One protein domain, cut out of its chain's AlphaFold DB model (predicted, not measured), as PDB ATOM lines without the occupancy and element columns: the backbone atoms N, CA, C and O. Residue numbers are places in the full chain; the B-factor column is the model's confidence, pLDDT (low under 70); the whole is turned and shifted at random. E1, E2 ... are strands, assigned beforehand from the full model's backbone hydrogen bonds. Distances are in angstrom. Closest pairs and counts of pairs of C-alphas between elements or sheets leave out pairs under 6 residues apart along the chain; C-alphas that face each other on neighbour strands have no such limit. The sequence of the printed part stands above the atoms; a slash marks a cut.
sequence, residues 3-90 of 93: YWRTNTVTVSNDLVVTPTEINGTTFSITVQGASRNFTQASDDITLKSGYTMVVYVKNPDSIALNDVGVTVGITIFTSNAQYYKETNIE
ATOM      1  N   TYR A   3      45.171  -8.581  21.382       95.94
ATOM      2  CA  TYR A   3      45.754  -9.870  21.728       95.94
ATOM      3  C   TYR A   3      47.179 -10.021  21.204       95.94
ATOM      4  O   TYR A   3      47.556  -9.460  20.173       95.94
ATOM      5  N   TRP A   4      47.959 -10.829  21.910       96.81
ATOM      6  CA  TRP A   4      49.274 -11.291  21.492       96.81
ATOM      7  C   TRP A   4      49.340 -12.808  21.660       96.81
ATOM      8  O   TRP A   4      48.853 -13.355  22.648       96.81
ATOM      9  N   ARG A   5      49.918 -13.501  20.676       96.00
ATOM     10  CA  ARG A   5      50.095 -14.960  20.687       96.00
ATOM     11  C   ARG A   5      51.571 -15.297  20.608       96.00
ATOM     12  O   ARG A   5      52.325 -14.640  19.894       96.00
ATOM     13  N   THR A   6      51.961 -16.366  21.280       96.06
ATOM     14  CA  THR A   6      53.342 -16.844  21.304       96.06
ATOM     15  C   THR A   6      53.384 -18.346  21.549       96.06
ATOM     16  O   THR A   6      52.522 -18.888  22.232       96.06
ATOM     17  N   ASN A   7      54.383 -19.023  20.996       96.25
ATOM     18  CA  ASN A   7      54.709 -20.422  21.287       96.25
ATOM     19  C   ASN A   7      56.128 -20.587  21.853       96.25
ATOM     20  O   ASN A   7      56.583 -21.707  22.056       96.25
ATOM     21  N   THR A   8      56.845 -19.484  22.068       95.31
ATOM     22  CA  THR A   8      58.238 -19.478  22.545       95.31
ATOM     23  C   THR A   8      58.391 -18.818  23.908       95.31
ATOM     24  O   THR A   8      59.443 -18.926  24.530       95.31
ATOM     25  N   VAL A   9      57.349 -18.134  24.385       94.19
ATOM     26  CA  VAL A   9      57.340 -17.453  25.681       94.19
ATOM     27  C   VAL A   9      56.263 -18.087  26.544       94.19
ATOM     28  O   VAL A   9      55.088 -18.054  26.192       94.19
ATOM     29  N   THR A  10      56.670 -18.629  27.687       93.06
ATOM     30  CA  THR A  10      55.734 -19.017  28.747       93.06
ATOM     31  C   THR A  10      55.350 -17.762  29.520       93.06
ATOM     32  O   THR A  10      56.236 -17.014  29.932       93.06
ATOM     33  N   VAL A  11      54.052 -17.504  29.676       94.06
ATOM     34  CA  VAL A  11      53.534 -16.378  30.465       94.06
ATOM     35  C   VAL A  11      53.105 -16.914  31.821       94.06
ATOM     36  O   VAL A  11      52.155 -17.688  31.893       94.06
ATOM     37  N   SER A  12      53.835 -16.545  32.872       90.75
ATOM     38  CA  SER A  12      53.612 -17.050  34.234       90.75
ATOM     39  C   SER A  12      53.506 -15.959  35.290       90.75
ATOM     40  O   SER A  12      52.963 -16.218  36.358       90.75
ATOM     41  N   ASN A  13      54.039 -14.766  35.024       89.88
ATOM     42  CA  ASN A  13      53.927 -13.647  35.951       89.88
ATOM     43  C   ASN A  13      52.595 -12.920  35.770       89.88
ATOM     44  O   ASN A  13      51.996 -12.957  34.690       89.88
ATOM     45  N   ASP A  14      52.222 -12.167  36.799       87.75
ATOM     46  CA  ASP A  14      51.123 -11.217  36.723       87.75
ATOM     47  C   ASP A  14      51.351 -10.214  35.591       87.75
ATOM     48  O   ASP A  14      52.471  -9.764  35.304       87.75
ATOM     49  N   LEU A  15      50.259  -9.895  34.905       89.31
ATOM     50  CA  LEU A  15      50.268  -8.924  33.827       89.31
ATOM     51  C   LEU A  15      50.141  -7.530  34.424       89.31
ATOM     52  O   LEU A  15      49.214  -7.247  35.175       89.31
ATOM     53  N   VAL A  16      51.062  -6.651  34.047       84.88
ATOM     54  CA  VAL A  16      51.013  -5.252  34.461       84.88
ATOM     55  C   VAL A  16      50.078  -4.496  33.523       84.88
ATOM     56  O   VAL A  16      50.119  -4.675  32.301       84.88
ATOM     57  N   VAL A  17      49.240  -3.636  34.094       84.94
ATOM     58  CA  VAL A  17      48.421  -2.686  33.336       84.94
ATOM     59  C   VAL A  17      49.303  -1.766  32.485       84.94
ATOM     60  O   VAL A  17      50.425  -1.418  32.858       84.94
ATOM     61  N   THR A  18      48.818  -1.362  31.313       84.81
ATOM     62  CA  THR A  18      49.533  -0.361  30.519       84.81
ATOM     63  C   THR A  18      49.241   1.044  31.065       84.81
ATOM     64  O   THR A  18      48.077   1.367  31.296       84.81
ATOM     65  N   PRO A  19      50.263   1.892  31.289       83.19
ATOM     66  CA  PRO A  19      50.066   3.236  31.842       83.19
ATOM     67  C   PRO A  19      49.501   4.223  30.813       83.19
ATOM     68  O   PRO A  19      49.119   5.338  31.158       83.19
ATOM     69  N   THR A  20      49.489   3.845  29.535       86.94
ATOM     70  CA  THR A  20      49.035   4.683  28.432       86.94
ATOM     71  C   THR A  20      47.775   4.107  27.818       86.94
ATOM     72  O   THR A  20      47.616   2.896  27.665       86.94
ATOM     73  N   GLU A  21      46.854   4.991  27.443       86.62
ATOM     74  CA  GLU A  21      45.625   4.557  26.801       86.62
ATOM     75  C   GLU A  21      45.931   3.890  25.450       86.62
ATOM     76  O   GLU A  21      46.527   4.492  24.554       86.62
ATOM     77  N   ILE A  22      45.493   2.639  25.295       89.62
ATOM     78  CA  ILE A  22      45.677   1.882  24.056       89.62
ATOM     79  C   ILE A  22      44.819   2.475  22.932       89.62
ATOM     80  O   ILE A  22      43.617   2.715  23.108       89.62
ATOM     81  N   ASN A  23      45.422   2.641  21.753       91.75
ATOM     82  CA  ASN A  23      44.768   3.073  20.519       91.75
ATOM     83  C   ASN A  23      45.387   2.396  19.274       91.75
ATOM     84  O   ASN A  23      46.414   1.724  19.362       91.75
ATOM     85  N   GLY A  24      44.740   2.559  18.113       94.00
ATOM     86  CA  GLY A  24      45.228   2.049  16.824       94.00
ATOM     87  C   GLY A  24      45.032   0.543  16.606       94.00
ATOM     88  O   GLY A  24      44.445  -0.153  17.427       94.00
ATOM     89  N   THR A  25      45.515   0.020  15.478       96.00
ATOM     90  CA  THR A  25      45.360  -1.403  15.104       96.00
ATOM     91  C   THR A  25      46.387  -2.321  15.767       96.00
ATOM     92  O   THR A  25      46.179  -3.532  15.859       96.00
ATOM     93  N   THR A  26      47.486  -1.758  16.259       96.25
ATOM     94  CA  THR A  26      48.542  -2.465  16.986       96.25
ATOM     95  C   THR A  26      49.068  -1.595  18.112       96.25
ATOM     96  O   THR A  26      49.133  -0.378  17.953       96.25
ATOM     97  N   PHE A  27      49.492  -2.208  19.213       95.56
ATOM     98  CA  PHE A  27      50.011  -1.487  20.368       95.56
ATOM     99  C   PHE A  27      51.032  -2.324  21.134       95.56
ATOM    100  O   PHE A  27      50.889  -3.541  21.253       95.56
ATOM    101  N   SER A  28      52.055  -1.671  21.682       94.75
ATOM    102  CA  SER A  28      53.098  -2.352  22.446       94.75
ATOM    103  C   SER A  28      52.740  -2.414  23.926       94.75
ATOM    104  O   SER A  28      52.636  -1.380  24.580       94.75
ATOM    105  N   ILE A  29      52.588  -3.622  24.466       92.81
ATOM    106  CA  ILE A  29      52.318  -3.861  25.890       92.81
ATOM    107  C   ILE A  29      53.484  -4.648  26.483       92.81
ATOM    108  O   ILE A  29      53.958  -5.622  25.892       92.81
ATOM    109  N   THR A  30      53.953  -4.238  27.657       92.94
ATOM    110  CA  THR A  30      55.008  -4.954  28.379       92.94
ATOM    111  C   THR A  30      54.444  -6.219  29.013       92.94
ATOM    112  O   THR A  30      53.544  -6.160  29.843       92.94
ATOM    113  N   VAL A  31      55.013  -7.371  28.663       93.69
ATOM    114  CA  VAL A  31      54.701  -8.668  29.274       93.69
ATOM    115  C   VAL A  31      56.003  -9.276  29.772       93.69
ATOM    116  O   VAL A  31      56.909  -9.542  28.976       93.69
ATOM    117  N   GLN A  32      56.096  -9.502  31.086       92.69
ATOM    118  CA  GLN A  32      57.288 -10.055  31.748       92.69
ATOM    119  C   GLN A  32      58.568  -9.263  31.420       92.69
ATOM    120  O   GLN A  32      59.581  -9.826  31.012       92.69
ATOM    121  N   GLY A  33      58.494  -7.931  31.523       91.12
ATOM    122  CA  GLY A  33      59.624  -7.022  31.286       91.12
ATOM    123  C   GLY A  33      59.991  -6.787  29.817       91.12
ATOM    124  O   GLY A  33      60.860  -5.967  29.538       91.12
ATOM    125  N   ALA A  34      59.329  -7.454  28.868       93.69
ATOM    126  CA  ALA A  34      59.588  -7.294  27.440       93.69
ATOM    127  C   ALA A  34      58.381  -6.702  26.708       93.69
ATOM    128  O   ALA A  34      57.243  -7.120  26.911       93.69
ATOM    129  N   SER A  35      58.648  -5.767  25.800       94.44
ATOM    130  CA  SER A  35      57.632  -5.173  24.932       94.44
ATOM    131  C   SER A  35      57.110  -6.204  23.925       94.44
ATOM    132  O   SER A  35      57.894  -6.831  23.205       94.44
ATOM    133  N   ARG A  36      55.791  -6.407  23.884       95.69
ATOM    134  CA  ARG A  36      55.102  -7.321  22.964       95.69
ATOM    135  C   ARG A  36      54.135  -6.540  22.095       95.69
ATOM    136  O   ARG A  36      53.402  -5.696  22.596       95.69
ATOM    137  N   ASN A  37      54.113  -6.853  20.802       96.12
ATOM    138  CA  ASN A  37      53.200  -6.207  19.871       96.12
ATOM    139  C   ASN A  37      51.844  -6.919  19.888       96.12
ATOM    140  O   ASN A  37      51.724  -8.053  19.418       96.12
ATOM    141  N   PHE A  38      50.841  -6.255  20.449       96.81
ATOM    142  CA  PHE A  38      49.465  -6.714  20.445       96.81
ATOM    143  C   PHE A  38      48.742  -6.177  19.213       96.81
ATOM    144  O   PHE A  38      48.961  -5.043  18.793       96.81
ATOM    145  N   THR A  39      47.833  -6.972  18.658       97.38
ATOM    146  CA  THR A  39      46.989  -6.584  17.524       97.38
ATOM    147  C   THR A  39      45.542  -6.457  17.978       97.38
ATOM    148  O   THR A  39      45.070  -7.259  18.785       97.38
ATOM    149  N   GLN A  40      44.840  -5.442  17.481       96.69
ATOM    150  CA  GLN A  40      43.415  -5.273  17.726       96.69
ATOM    151  C   GLN A  40      42.648  -6.431  17.080       96.69
ATOM    152  O   GLN A  40      42.858  -6.755  15.912       96.69
ATOM    153  N   ALA A  41      41.760  -7.063  17.843       94.75
ATOM    154  CA  ALA A  41      40.848  -8.056  17.294       94.75
ATOM    155  C   ALA A  41      39.671  -7.363  16.603       94.75
ATOM    156  O   ALA A  41      39.084  -6.440  17.170       94.75
ATOM    157  N   SER A  42      39.321  -7.835  15.409       94.19
ATOM    158  CA  SER A  42      38.136  -7.408  14.655       94.19
ATOM    159  C   SER A  42      37.140  -8.545  14.412       94.19
ATOM    160  O   SER A  42      36.063  -8.289  13.889       94.19
ATOM    161  N   ASP A  43      37.521  -9.779  14.743       90.81
ATOM    162  CA  ASP A  43      36.765 -11.014  14.532       90.81
ATOM    163  C   ASP A  43      37.336 -12.114  15.454       90.81
ATOM    164  O   ASP A  43      38.250 -11.851  16.252       90.81
ATOM    165  N   ASP A  44      36.831 -13.337  15.320       88.44
ATOM    166  CA  ASP A  44      37.290 -14.535  16.014       88.44
ATOM    167  C   ASP A  44      38.816 -14.716  15.947       88.44
ATOM    168  O   ASP A  44      39.464 -14.620  14.898       88.44
ATOM    169  N   ILE A  45      39.419 -15.035  17.097       89.44
ATOM    170  CA  ILE A  45      40.866 -15.240  17.209       89.44
ATOM    171  C   ILE A  45      41.177 -16.733  17.265       89.44
ATOM    172  O   ILE A  45      40.914 -17.415  18.254       89.44
ATOM    173  N   THR A  46      41.857 -17.247  16.243       89.38
ATOM    174  CA  THR A  46      42.359 -18.627  16.270       89.38
ATOM    175  C   THR A  46      43.548 -18.778  17.228       89.38
ATOM    176  O   THR A  46      44.572 -18.105  17.068       89.38
ATOM    177  N   LEU A  47      43.480 -19.724  18.167       88.12
ATOM    178  CA  LEU A  47      44.622 -20.155  18.979       88.12
ATOM    179  C   LEU A  47      45.078 -21.548  18.541       88.12
ATOM    180  O   LEU A  47      44.326 -22.513  18.621       88.12
ATOM    181  N   LYS A  48      46.316 -21.651  18.052       89.12
ATOM    182  CA  LYS A  48      46.898 -22.938  17.651       89.12
ATOM    183  C   LYS A  48      47.279 -23.755  18.888       89.12
ATOM    184  O   LYS A  48      47.649 -23.191  19.914       89.12
ATOM    185  N   SER A  49      47.249 -25.082  18.769       86.62
ATOM    186  CA  SER A  49      47.738 -25.971  19.830       86.62
ATOM    187  C   SER A  49      49.192 -25.645  20.196       86.62
ATOM    188  O   SER A  49      50.007 -25.374  19.313       86.62
ATOM    189  N   GLY A  50      49.502 -25.632  21.495       89.12
ATOM    190  CA  GLY A  50      50.826 -25.285  22.024       89.12
ATOM    191  C   GLY A  50      51.143 -23.784  22.063       89.12
ATOM    192  O   GLY A  50      52.252 -23.415  22.443       89.12
ATOM    193  N   TYR A  51      50.204 -22.913  21.682       93.75
ATOM    194  CA  TYR A  51      50.371 -21.464  21.800       93.75
ATOM    195  C   TYR A  51      49.719 -20.940  23.078       93.75
ATOM    196  O   TYR A  51      48.675 -21.416  23.515       93.75
ATOM    197  N   THR A  52      50.315 -19.887  23.623       93.31
ATOM    198  CA  THR A  52      49.739 -19.033  24.661       93.31
ATOM    199  C   THR A  52      49.176 -17.772  24.015       93.31
ATOM    200  O   THR A  52      49.767 -17.232  23.074       93.31
ATOM    201  N   MET A  53      48.042 -17.292  24.523       93.44
ATOM    202  CA  MET A  53      47.474 -15.992  24.171       93.44
ATOM    203  C   MET A  53      47.399 -15.112  25.412       93.44
ATOM    204  O   MET A  53      46.942 -15.560  26.459       93.44
ATOM    205  N   VAL A  54      47.803 -13.855  25.266       94.62
ATOM    206  CA  VAL A  54      47.524 -12.793  26.231       94.62
ATOM    207  C   VAL A  54      46.492 -11.867  25.609       94.62
ATOM    208  O   VAL A  54      46.658 -11.444  24.464       94.62
ATOM    209  N   VAL A  55      45.434 -11.565  26.356       93.25
ATOM    210  CA  VAL A  55      44.331 -10.712  25.911       93.25
ATOM    211  C   VAL A  55      44.278  -9.471  26.787       93.25
ATOM    212  O   VAL A  55      44.344  -9.561  28.007       93.25
ATOM    213  N   TYR A  56      44.133  -8.316  26.147       92.25
ATOM    214  CA  TYR A  56      43.858  -7.047  26.798       92.25
ATOM    215  C   TYR A  56      42.461  -6.563  26.401       92.25
ATOM    216  O   TYR A  56      42.162  -6.342  25.219       92.25
ATOM    217  N   VAL A  57      41.595  -6.369  27.395       90.50
ATOM    218  CA  VAL A  57      40.243  -5.835  27.205       90.50
ATOM    219  C   VAL A  57      40.243  -4.372  27.631       90.50
ATOM    220  O   VAL A  57      40.367  -4.050  28.806       90.50
ATOM    221  N   LYS A  58      40.132  -3.476  26.648       87.94
ATOM    222  CA  LYS A  58      39.972  -2.038  26.874       87.94
ATOM    223  C   LYS A  58      38.491  -1.747  27.140       87.94
ATOM    224  O   LYS A  58      37.673  -2.174  26.332       87.94
ATOM    225  N   ASN A  59      38.201  -1.014  28.221       87.38
ATOM    226  CA  ASN A  59      36.857  -0.576  28.626       87.38
ATOM    227  C   ASN A  59      35.827  -1.727  28.675       87.38
ATOM    228  O   ASN A  59      34.911  -1.744  27.860       87.38
ATOM    229  N   PRO A  60      35.979  -2.714  29.579       88.81
ATOM    230  CA  PRO A  60      34.937  -3.718  29.794       88.81
ATOM    231  C   PRO A  60      33.649  -3.062  30.319       88.81
ATOM    232  O   PRO A  60      33.694  -2.309  31.286       88.81
ATOM    233  N   ASP A  61      32.501  -3.384  29.724       87.56
ATOM    234  CA  ASP A  61      31.222  -2.744  30.079       87.56
ATOM    235  C   ASP A  61      30.735  -3.083  31.500       87.56
ATOM    236  O   ASP A  61      30.018  -2.300  32.115       87.56
ATOM    237  N   SER A  62      31.099  -4.258  32.025       86.12
ATOM    238  CA  SER A  62      30.582  -4.793  33.299       86.12
ATOM    239  C   SER A  62      31.587  -4.760  34.455       86.12
ATOM    240  O   SER A  62      31.363  -5.432  35.455       86.12
ATOM    241  N   ILE A  63      32.703  -4.037  34.308       90.50
ATOM    242  CA  ILE A  63      33.686  -3.832  35.380       90.50
ATOM    243  C   ILE A  63      33.930  -2.330  35.509       90.50
ATOM    244  O   ILE A  63      34.478  -1.698  34.606       90.50
ATOM    245  N   ALA A  64      33.538  -1.770  36.644       89.69
ATOM    246  CA  ALA A  64      33.648  -0.360  36.970       89.69
ATOM    247  C   ALA A  64      34.560  -0.126  38.186       89.69
ATOM    248  O   ALA A  64      34.982  -1.047  38.883       89.69
ATOM    249  N   LEU A  65      34.879   1.145  38.456       88.50
ATOM    250  CA  LEU A  65      35.771   1.530  39.557       88.50
ATOM    251  C   LEU A  65      35.251   1.078  40.933       88.50
ATOM    252  O   LEU A  65      36.036   0.769  41.823       88.50
ATOM    253  N   ASN A  66      33.932   1.029  41.114       91.50
ATOM    254  CA  ASN A  66      33.301   0.561  42.348       91.50
ATOM    255  C   ASN A  66      33.399  -0.961  42.547       91.50
ATOM    256  O   ASN A  66      33.055  -1.432  43.626       91.50
ATOM    257  N   ASP A  67      33.856  -1.712  41.542       92.12
ATOM    258  CA  ASP A  67      34.011  -3.167  41.625       92.12
ATOM    259  C   ASP A  67      35.407  -3.578  42.124       92.12
ATOM    260  O   ASP A  67      35.678  -4.765  42.285       92.12
ATOM    261  N   VAL A  68      36.310  -2.625  42.400       93.44
ATOM    262  CA  VAL A  68      37.636  -2.914  42.975       93.44
ATOM    263  C   VAL A  68      37.490  -3.677  44.297       93.44
ATOM    264  O   VAL A  68      36.764  -3.263  45.199       93.44
ATOM    265  N   GLY A  69      38.205  -4.798  44.415       93.69
ATOM    266  CA  GLY A  69      38.129  -5.722  45.549       93.69
ATOM    267  C   GLY A  69      37.010  -6.765  45.452       93.69
ATOM    268  O   GLY A  69      36.973  -7.677  46.276       93.69
ATOM    269  N   VAL A  70      36.125  -6.678  44.454       95.12
ATOM    270  CA  VAL A  70      35.094  -7.687  44.181       95.12
ATOM    271  C   VAL A  70      35.676  -8.802  43.308       95.12
ATOM    272  O   VAL A  70      36.484  -8.560  42.408       95.12
ATOM    273  N   THR A  71      35.265 -10.043  43.573       95.56
ATOM    274  CA  THR A  71      35.611 -11.202  42.745       95.56
ATOM    275  C   THR A  71      34.743 -11.241  41.491       95.56
ATOM    276  O   THR A  71      33.516 -11.194  41.569       95.56
ATOM    277  N   VAL A  72      35.380 -11.381  40.331       93.25
ATOM    278  CA  VAL A  72      34.723 -11.586  39.038       93.25
ATOM    279  C   VAL A  72      35.094 -12.941  38.450       93.25
ATOM    280  O   VAL A  72      36.206 -13.440  38.633       93.25
ATOM    281  N   GLY A  73      34.161 -13.528  37.703       94.06
ATOM    282  CA  GLY A  73      34.386 -14.745  36.930       94.06
ATOM    283  C   GLY A  73      34.643 -14.427  35.461       94.06
ATOM    284  O   GLY A  73      33.826 -13.783  34.807       94.06
ATOM    285  N   ILE A  74      35.749 -14.928  34.919       91.25
ATOM    286  CA  ILE A  74      36.059 -14.882  33.492       91.25
ATOM    287  C   ILE A  74      35.797 -16.267  32.909       91.25
ATOM    288  O   ILE A  74      36.394 -17.258  33.335       91.25
ATOM    289  N   THR A  75      34.914 -16.324  31.914       93.25
ATOM    290  CA  THR A  75      34.637 -17.543  31.149       93.25
ATOM    291  C   THR A  75      35.141 -17.379  29.725       93.25
ATOM    292  O   THR A  75      34.792 -16.416  29.048       93.25
ATOM    293  N   ILE A  76      35.939 -18.335  29.258       88.88
ATOM    294  CA  ILE A  76      36.447 -18.378  27.890       88.88
ATOM    295  C   ILE A  76      35.852 -19.596  27.201       88.88
ATOM    296  O   ILE A  76      36.074 -20.729  27.628       88.88
ATOM    297  N   PHE A  77      35.136 -19.355  26.108       88.62
ATOM    298  CA  PHE A  77      34.658 -20.403  25.220       88.62
ATOM    299  C   PHE A  77      35.617 -20.552  24.043       88.62
ATOM    300  O   PHE A  77      36.006 -19.582  23.398       88.62
ATOM    301  N   THR A  78      35.990 -21.790  23.765       82.00
ATOM    302  CA  THR A  78      36.678 -22.197  22.541       82.00
ATOM    303  C   THR A  78      35.785 -23.191  21.810       82.00
ATOM    304  O   THR A  78      34.858 -23.740  22.403       82.00
ATOM    305  N   SER A  79      36.090 -23.505  20.551       80.62
ATOM    306  CA  SER A  79      35.316 -24.499  19.794       80.62
ATOM    307  C   SER A  79      35.256 -25.885  20.455       80.62
ATOM    308  O   SER A  79      34.379 -26.668  20.116       80.62
ATOM    309  N   ASN A  80      36.180 -26.204  21.373       82.06
ATOM    310  CA  ASN A  80      36.313 -27.541  21.961       82.06
ATOM    311  C   ASN A  80      36.158 -27.579  23.490       82.06
ATOM    312  O   ASN A  80      36.090 -28.664  24.059       82.06
ATOM    313  N   ALA A  81      36.172 -26.430  24.172       84.12
ATOM    314  CA  ALA A  81      36.214 -26.374  25.632       84.12
ATOM    315  C   ALA A  81      35.743 -25.023  26.180       84.12
ATOM    316  O   ALA A  81      35.887 -23.987  25.525       84.12
ATOM    317  N   GLN A  82      35.270 -25.051  27.423       92.69
ATOM    318  CA  GLN A  82      34.999 -23.883  28.249       92.69
ATOM    319  C   GLN A  82      36.007 -23.846  29.401       92.69
ATOM    320  O   GLN A  82      36.191 -24.840  30.102       92.69
ATOM    321  N   TYR A  83      36.633 -22.693  29.609       90.12
ATOM    322  CA  TYR A  83      37.526 -22.432  30.732       90.12
ATOM    323  C   TYR A  83      36.895 -21.381  31.632       90.12
ATOM    324  O   TYR A  83      36.322 -20.411  31.138       90.12
ATOM    325  N   TYR A  84      37.011 -21.562  32.943       95.25
ATOM    326  CA  TYR A  84      36.497 -20.629  33.937       95.25
ATOM    327  C   TYR A  84      37.585 -20.303  34.952       95.25
ATOM    328  O   TYR A  84      38.292 -21.199  35.423       95.25
ATOM    329  N   LYS A  85      37.721 -19.022  35.282       93.06
ATOM    330  CA  LYS A  85      38.652 -18.545  36.297       93.06
ATOM    331  C   LYS A  85      38.050 -17.366  37.043       93.06
ATOM    332  O   LYS A  85      37.574 -16.421  36.423       93.06
ATOM    333  N   GLU A  86      38.144 -17.404  38.362       95.25
ATOM    334  CA  GLU A  86      37.840 -16.262  39.218       95.25
ATOM    335  C   GLU A  86      39.102 -15.458  39.512       95.25
ATOM    336  O   GLU A  86      40.194 -16.018  39.676       95.25
ATOM    337  N   THR A  87      38.937 -14.143  39.572       91.50
ATOM    338  CA  THR A  87      39.973 -13.193  39.976       91.50
ATOM    339  C   THR A  87      39.336 -11.992  40.661       91.50
ATOM    340  O   THR A  87      38.183 -11.665  40.393       91.50
ATOM    341  N   ASN A  88      40.082 -11.321  41.530       93.69
ATOM    342  CA  ASN A  88      39.642 -10.052  42.101       93.69
ATOM    343  C   ASN A  88      39.952  -8.907  41.137       93.69
ATOM    344  O   ASN A  88      40.935  -8.964  40.395       93.69
ATOM    345  N   ILE A  89      39.110  -7.877  41.152       92.50
ATOM    346  CA  ILE A  89      39.402  -6.618  40.470       92.50
ATOM    347  C   ILE A  89      40.389  -5.818  41.312       92.50
ATOM    348  O   ILE A  89      40.162  -5.582  42.500       92.50
ATOM    349  N   GLU A  90      41.456  -5.357  40.675       90.44
ATOM    350  CA  GLU A  90      42.495  -4.546  41.301       90.44
ATOM    351  C   GLU A  90      42.581  -3.178  40.627       90.44
ATOM    352  O   GLU A  90      42.336  -3.033  39.426       90.44
TER     353      GLU A  90
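What this domain is: This is residues 3 to 90 of the 93 residues of an uncharacterized protein of Candidatus Bathyarchaeota archaeon (UniProt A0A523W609). Three two-stranded ribbons make the shape: the short pair E1 and E4 in the middle, the hairpin E2 and E3 crossing close by E1 on one side, and the hairpin E5 and E6 set off by itself on the other side, with long loops joining the three. The printed part has 88 residues with no named helix and six named strands, E1 to E6 in order, in three antiparallel sheets of two strands each. The class is all strand, with 36 of the 88 residues in named elements, under half. It is only just compact, close to loose, with a radius of gyration of the C-alphas of 14.0 A, and its outline is rounded, spanning 36 by 33 by 27 A.

How they stand to each other: Start with E1, residues 3 to 6, whose antiparallel neighbour is E4, residues 52 to 56, at 162 degrees between directions; look for N 4 and O 54, 2.9 A apart, and N 52 and O 6, 2.8 A, within hydrogen-bond range. Go on to E2, residues 26 to 31, and E3, residues 34 to 40, a hairpin with a tight link, antiparallel at 144 degrees; N 29 and O 36 are 2.9 A apart, within hydrogen-bond range. Between E1 and E3 you find 7 pairs of C-alphas within 8 A, the closest being those of Trp 4 and Phe 38, 4.7 A apart. E1 and E2 are near each other, with 8 pairs of C-alphas within 10 A, and so are E3 and E4, also with 8 pairs. E2 and E4 are apart. Further on, E5, residues 71 to 77, and E6, residues 82 to 88, form a second hairpin, antiparallel at 160 degrees, with N 74 and O 85 2.8 A apart, within hydrogen-bond range. Both strands of this hairpin are apart from E1, E2, E3 and E4.

Where its parts are: Find C-alpha 3 at (45.754, -9.870, 21.728), where E1 begins; it runs 10.3 A. E2 spans 15.1 A, and E3 runs 19.0 A to C-alpha 40 at (43.415, -5.273, 17.726). E4 spans 13.5 A and E5 19.8 A. E6 runs 20.1 A and ends at C-alpha 88, (39.642, -10.052, 42.101).

The domain as a whole: Look at Ser 49 and Asn 66 for the two C-alphas farthest apart, 37.7 A. The printed part, residues 3 to 90, has no cut. The links E1 to E2, E3 to E4 and E4 to E5 are long, with 19, 11 and 14 residues. The mean pLDDT of the printed part is 91.5, and no printed residue is under 70.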